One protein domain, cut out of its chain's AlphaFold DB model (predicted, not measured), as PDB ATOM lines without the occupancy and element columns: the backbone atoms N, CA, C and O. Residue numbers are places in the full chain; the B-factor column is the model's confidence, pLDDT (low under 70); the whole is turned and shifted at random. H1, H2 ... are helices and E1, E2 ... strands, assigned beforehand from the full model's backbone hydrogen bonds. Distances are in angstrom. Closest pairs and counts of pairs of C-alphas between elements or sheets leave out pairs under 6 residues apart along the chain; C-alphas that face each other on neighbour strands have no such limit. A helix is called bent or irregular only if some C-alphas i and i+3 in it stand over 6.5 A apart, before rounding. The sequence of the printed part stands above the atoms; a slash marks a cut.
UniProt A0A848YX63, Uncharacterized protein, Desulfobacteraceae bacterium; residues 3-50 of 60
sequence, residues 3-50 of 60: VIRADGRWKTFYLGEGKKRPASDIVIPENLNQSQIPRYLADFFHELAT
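What this domain is: This is residues 3 to 50 of the 60 residues of an uncharacterized protein of Desulfobacteraceae bacterium (UniProt A0A848YX63). A small twisted sheet of three strands, E1 to E3, is met at one place by the start of a longer helix, H1, which runs on away from it. The 48 printed residues hold E1, E2, E3 and H1 in that order, a mixed class; the antiparallel sheet E1 - E2 - E3 is a meander, each strand the antiparallel neighbour of the one before. It is only just compact, close to loose, with a radius of gyration of the C-alphas of 11.4 A and spans of 33 by 29 by 17 A.

Where its parts are: Find C-alpha 9 at (89.886, 81.807, 129.748); from there E2, residues 9 to 15, runs 19.1 A. E1 is residues 3 to 6, 9.7 A, and E3 residues 20 to 22, 6.7 A. H1, residues 34 to 49, runs 23.5 A to C-alpha 49 at (76.658, 76.089, 108.469); it is only just irregular, C-alphas 35 and 38 being 6.8 A apart.

How they stand to each other: Look at hairpin E1 and E2, 144 degrees: N 4 and O 11 are 2.9 A apart, within hydrogen-bond range. In hairpin E2 and E3, 132 degrees, N 14 and O 21 are at 2.8 A. The pairing is staggered: E2 pairs with E1 over residues 9 to 12, with E3 over 13 to 15. H1 is on the sheet but only grazes it, with residues 34 to 38; 10 of its 12 O i to N i+4 pairs are within range.

The domain as a whole: The C-alphas of Asp 7 and Thr 50, the two farthest apart, are 33.0 A apart. The printed part has no cut; the link E3 to H1, 11 residues, is long. Residue 50 is under pLDDT 70.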
ATOM      1  N   VAL A   3      79.361  84.764 125.942       95.44
ATOM      2  CA  VAL A   3      80.787  84.532 126.178       95.44
ATOM      3  C   VAL A   3      81.246  85.413 127.328       95.44
ATOM      4  O   VAL A   3      80.993  86.616 127.328       95.44
ATOM      5  N   ILE A   4      81.936  84.819 128.296       95.75
ATOM      6  CA  ILE A   4      82.504  85.531 129.444       95.75
ATOM      7  C   ILE A   4      83.992  85.217 129.572       95.75
ATOM      8  O   ILE A   4      84.434  84.124 129.212       95.75
ATOM      9  N   ARG A   5      84.764  86.154 130.127       94.69
ATOM     10  CA  ARG A   5      86.143  85.894 130.554       94.69
ATOM     11  C   ARG A   5      86.131  85.479 132.024       94.69
ATOM     12  O   ARG A   5      85.600  86.210 132.855       94.69
ATOM     13  N   ALA A   6      86.723  84.337 132.344       93.00
ATOM     14  CA  ALA A   6      86.925  83.879 133.715       93.00
ATOM     15  C   ALA A   6      88.233  83.089 133.802       93.00
ATOM     16  O   ALA A   6      88.503  82.256 132.939       93.00
ATOM     17  N   ASP A   7      89.036  83.347 134.835       91.94
ATOM     18  CA  ASP A   7      90.292  82.625 135.099       91.94
ATOM     19  C   ASP A   7      91.284  82.677 133.918       91.94
ATOM     20  O   ASP A   7      91.943  81.697 133.589       91.94
ATOM     21  N   GLY A   8      91.333  83.812 133.212       89.75
ATOM     22  CA  GLY A   8      92.163  83.982 132.012       89.75
ATOM     23  C   GLY A   8      91.604  83.329 130.742       89.75
ATOM     24  O   GLY A   8      92.125  83.604 129.662       89.75
ATOM     25  N   ARG A   9      90.502  82.575 130.840       93.50
ATOM     26  CA  ARG A   9      89.886  81.807 129.748       93.50
ATOM     27  C   ARG A   9      88.558  82.384 129.292       93.50
ATOM     28  O   ARG A   9      87.833  83.016 130.061       93.50
ATOM     29  N   TRP A  10      88.214  82.116 128.039       95.94
ATOM     30  CA  TRP A  10      86.877  82.363 127.516       95.94
ATOM     31  C   TRP A  10      85.976  81.167 127.823       95.94
ATOM     32  O   TRP A  10      86.312  80.030 127.505       95.94
ATOM     33  N   LYS A  11      84.830  81.426 128.456       95.31
ATOM     34  CA  LYS A  11      83.778  80.435 128.707       95.31
ATOM     35  C   LYS A  11      82.570  80.776 127.843       95.31
ATOM     36  O   LYS A  11      82.146  81.931 127.788       95.31
ATOM     37  N   THR A  12      82.031  79.766 127.182       95.50
ATOM     38  CA  THR A  12      80.979  79.861 126.171       95.50
ATOM     39  C   THR A  12      79.700  79.197 126.675       95.50
ATOM     40  O   THR A  12      79.735  78.135 127.300       95.50
ATOM     41  N   PHE A  13      78.550  79.826 126.422       94.88
ATOM     42  CA  PHE A  13      77.252  79.321 126.867       94.88
ATOM     43  C   PHE A  13      76.188  79.408 125.773       94.88
ATOM     44  O   PHE A  13      75.935  80.468 125.188       94.88
ATOM     45  N   TYR A  14      75.480  78.301 125.571       93.62
ATOM     46  CA  TYR A  14      74.199  78.292 124.888       93.62
ATOM     47  C   TYR A  14      73.133  78.919 125.783       93.62
ATOM     48  O   TYR A  14      72.991  78.567 126.957       93.62
ATOM     49  N   LEU A  15      72.371  79.845 125.205       92.75
ATOM     50  CA  LEU A  15      71.232  80.479 125.857       92.75
ATOM     51  C   LEU A  15      69.970  79.727 125.428       92.75
ATOM     52  O   LEU A  15      69.734  79.581 124.232       92.75
ATOM     53  N   GLY A  16      69.202  79.223 126.390       86.94
ATOM     54  CA  GLY A  16      67.881  78.628 126.173       86.94
ATOM     55  C   GLY A  16      66.803  79.372 126.959       86.94
ATOM     56  O   GLY A  16      67.033  80.490 127.416       86.94
ATOM     57  N   GLU A  17      65.647  78.734 127.159       85.62
ATOM     58  CA  GLU A  17      64.494  79.255 127.915       85.62
ATOM     59  C   GLU A  17      64.843  79.534 129.393       85.62
ATOM     60  O   GLU A  17      64.606  78.727 130.290       85.62
ATOM     61  N   GLY A  18      65.504  80.662 129.647       86.88
ATOM     62  CA  GLY A  18      65.945  81.092 130.976       86.88
ATOM     63  C   GLY A  18      67.144  80.328 131.553       86.88
ATOM     64  O   GLY A  18      67.577  80.638 132.661       86.88
ATOM     65  N   LYS A  19      67.712  79.352 130.834       88.88
ATOM     66  CA  LYS A  19      68.874  78.568 131.288       88.88
ATOM     67  C   LYS A  19      70.092  78.802 130.404       88.88
ATOM     68  O   LYS A  19      69.984  78.879 129.180       88.88
ATOM     69  N   LYS A  20      71.262  78.847 131.039       92.69
ATOM     70  CA  LYS A  20      72.570  78.835 130.378       92.69
ATOM     71  C   LYS A  20      73.132  77.419 130.440       92.69
ATOM     72  O   LYS A  20      73.133  76.810 131.508       92.69
ATOM     73  N   ARG A  21      73.592  76.893 129.308       94.62
ATOM     74  CA  ARG A  21      74.289  75.599 129.229       94.62
ATOM     75  C   ARG A  21      75.700  75.828 128.694       94.62
ATOM     76  O   ARG A  21      75.811  76.557 127.711       94.62
ATOM     77  N   PRO A  22      76.755  75.254 129.296       94.56
ATOM     78  CA  PRO A  22      78.100  75.336 128.733       94.56
ATOM     79  C   PRO A  22      78.127  74.831 127.284       94.56
ATOM     80  O   PRO A  22      77.519  73.804 126.983       94.56
ATOM     81  N   ALA A  23      78.810  75.560 126.404       93.06
ATOM     82  CA  ALA A  23      79.038  75.176 125.014       93.06
ATOM     83  C   ALA A  23      80.437  74.553 124.881       93.06
ATOM     84  O   ALA A  23      81.384  75.195 124.434       93.06
ATOM     85  N   SER A  24      80.585  73.313 125.360       89.06
ATOM     86  CA  SER A  24      81.869  72.587 125.390       89.06
ATOM     87  C   SER A  24      82.444  72.274 124.004       89.06
ATOM     88  O   SER A  24      83.617  71.942 123.888       89.06
ATOM     89  N   ASP A  25      81.617  72.383 122.973       88.94
ATOM     90  CA  ASP A  25      81.926  72.250 121.552       88.94
ATOM     91  C   ASP A  25      82.485  73.539 120.922       88.94
ATOM     92  O   ASP A  25      82.906  73.521 119.770       88.94
ATOM     93  N   ILE A  26      82.524  74.652 121.666       90.69
ATOM     94  CA  ILE A  26      83.064  75.930 121.192       90.69
ATOM     95  C   ILE A  26      84.217  76.364 122.093       90.69
ATOM     96  O   ILE A  26      84.012  76.848 123.209       90.69
ATOM     97  N   VAL A  27      85.435  76.252 121.566       91.44
ATOM     98  CA  VAL A  27      86.668  76.721 122.209       91.44
ATOM     99  C   VAL A  27      87.091  78.042 121.570       91.44
ATOM    100  O   VAL A  27      87.182  78.150 120.349       91.44
ATOM    101  N   ILE A  28      87.347  79.061 122.394       93.38
ATOM    102  CA  ILE A  28      87.861  80.364 121.949       93.38
ATOM    103  C   ILE A  28      89.303  80.505 122.458       93.38
ATOM    104  O   ILE A  28      89.510  80.420 123.674       93.38
ATOM    105  N   PRO A  29      90.293  80.754 121.580       94.44
ATOM    106  CA  PRO A  29      91.681  80.960 121.984       94.44
ATOM    107  C   PRO A  29      91.851  82.067 123.037       94.44
ATOM    108  O   PRO A  29      91.285  83.157 122.926       94.44
ATOM    109  N   GLU A  30      92.662  81.807 124.068       93.06
ATOM    110  CA  GLU A  30      92.850  82.717 125.213       93.06
ATOM    111  C   GLU A  30      93.492  84.065 124.822       93.06
ATOM    112  O   GLU A  30      93.269  85.085 125.486       93.06
ATOM    113  N   ASN A  31      94.261  84.084 123.728       94.31
ATOM    114  CA  ASN A  31      94.956  85.259 123.198       94.31
ATOM    115  C   ASN A  31      94.044  86.230 122.430       94.31
ATOM    116  O   ASN A  31      94.491  87.321 122.080       94.31
ATOM    117  N   LEU A  32      92.784  85.867 122.167       95.88
ATOM    118  CA  LEU A  32      91.836  86.775 121.531       95.88
ATOM    119  C   LEU A  32      91.357  87.846 122.510       95.88
ATOM    120  O   LEU A  32      90.935  87.556 123.637       95.88
ATOM    121  N   ASN A  33      91.367  89.089 122.034       94.12
ATOM    122  CA  ASN A  33      90.758  90.225 122.710       94.12
ATOM    123  C   ASN A  33      89.233  90.168 122.586       94.12
ATOM    124  O   ASN A  33      88.687  89.650 121.612       94.12
ATOM    125  N   GLN A  34      88.531  90.785 123.538       93.75
ATOM    126  CA  GLN A  34      87.065  90.808 123.557       93.75
ATOM    127  C   GLN A  34      86.455  91.342 122.249       93.75
ATOM    128  O   GLN A  34      85.440  90.826 121.790       93.75
ATOM    129  N   SER A  35      87.092  92.332 121.616       95.56
ATOM    130  CA  SER A  35      86.653  92.906 120.337       95.56
ATOM    131  C   SER A  35      86.775  91.947 119.147       95.56
ATOM    132  O   SER A  35      86.114  92.152 118.134       95.56
ATOM    133  N   GLN A  36      87.595  90.898 119.256       95.94
ATOM    134  CA  GLN A  36      87.809  89.901 118.202       95.94
ATOM    135  C   GLN A  36      86.816  88.733 118.293       95.94
ATOM    136  O   GLN A  36      86.585  88.054 117.294       95.94
ATOM    137  N   ILE A  37      86.186  88.525 119.456       94.44
ATOM    138  CA  ILE A  37      85.245  87.418 119.697       94.44
ATOM    139  C   ILE A  37      84.066  87.412 118.719       94.44
ATOM    140  O   ILE A  37      83.774  86.341 118.189       94.44
ATOM    141  N   PRO A  38      83.385  88.545 118.435       94.25
ATOM    142  CA  PRO A  38      82.239  88.520 117.532       94.25
ATOM    143  C   PRO A  38      82.612  88.022 116.136       94.25
ATOM    144  O   PRO A  38      81.863  87.252 115.544       94.25
ATOM    145  N   ARG A  39      83.788  88.423 115.636       93.50
ATOM    146  CA  ARG A  39      84.279  87.993 114.326       93.50
ATOM    147  C   ARG A  39      84.646  86.513 114.320       93.50
ATOM    148  O   ARG A  39      84.175  85.795 113.453       93.50
ATOM    149  N   TYR A  40      85.398  86.061 115.323       93.94
ATOM    150  CA  TYR A  40      85.758  84.650 115.474       93.94
ATOM    151  C   TYR A  40      84.525  83.735 115.486       93.94
ATOM    152  O   TYR A  40      84.479  82.744 114.765       93.94
ATOM    153  N   LEU A  41      83.502  84.087 116.273       92.75
ATOM    154  CA  LEU A  41      82.270  83.300 116.341       92.75
ATOM    155  C   LEU A  41      81.490  83.325 115.027       92.75
ATOM    156  O   LEU A  41      80.911  82.310 114.656       92.75
ATOM    157  N   ALA A  42      81.456  84.464 114.332       89.88
ATOM    158  CA  ALA A  42      80.802  84.550 113.033       89.88
ATOM    159  C   ALA A  42      81.470  83.615 112.017       89.88
ATOM    160  O   ALA A  42      80.764  82.872 111.344       89.88
ATOM    161  N   ASP A  43      82.801  83.617 111.940       90.56
ATOM    162  CA  ASP A  43      83.552  82.748 111.030       90.56
ATOM    163  C   ASP A  43      83.309  81.264 111.379       90.56
ATOM    164  O   ASP A  43      82.866  80.500 110.525       90.56
ATOM    165  N   PHE A  44      83.428  80.896 112.660       89.38
ATOM    166  CA  PHE A  44      83.161  79.538 113.156       89.38
ATOM    167  C   PHE A  44      81.745  79.035 112.821       89.38
ATOM    168  O   PHE A  44      81.563  77.911 112.355       89.38
ATOM    169  N   PHE A  45      80.709  79.855 113.032       87.12
ATOM    170  CA  PHE A  45      79.337  79.449 112.714       87.12
ATOM    171  C   PHE A  45      79.057  79.404 111.211       87.12
ATOM    172  O   PHE A  45      78.275  78.557 110.781       87.12
ATOM    173  N   HIS A  46      79.667  80.282 110.410       86.38
ATOM    174  CA  HIS A  46      79.555  80.196 108.954       86.38
ATOM    175  C   HIS A  46      80.189  78.907 108.424       86.38
ATOM    176  O   HIS A  46      79.579  78.254 107.580       86.38
ATOM    177  N   GLU A  47      81.350  78.510 108.954       80.88
ATOM    178  CA  GLU A  47      82.009  77.245 108.611       80.88
ATOM    179  C   GLU A  47      81.119  76.040 108.950       80.88
ATOM    180  O   GLU A  47      80.841  75.216 108.079       80.88
ATOM    181  N   LEU A  48      80.564  75.982 110.167       79.06
ATOM    182  CA  LEU A  48      79.656  74.899 110.573       79.06
ATOM    183  C   LEU A  48      78.342  74.853 109.777       79.06
ATOM    184  O   LEU A  48      77.729  73.792 109.659       79.06
ATOM    185  N   ALA A  49      77.877  75.997 109.269       75.44
ATOM    186  CA  ALA A  49      76.658  76.089 108.469       75.44
ATOM    187  C   ALA A  49      76.880  75.722 106.992       75.44
ATOM    188  O   ALA A  49      75.912  75.418 106.287       75.44
ATOM    189  N   THR A  50      78.124  75.736 106.501       65.62
ATOM    190  CA  THR A  50      78.431  75.244 105.156       65.62
ATOM    191  C   THR A  50      78.466  73.708 105.134       65.62
ATOM    192  O   THR A  50      79.200  73.107 105.910       65.62
TER     193      THR A  50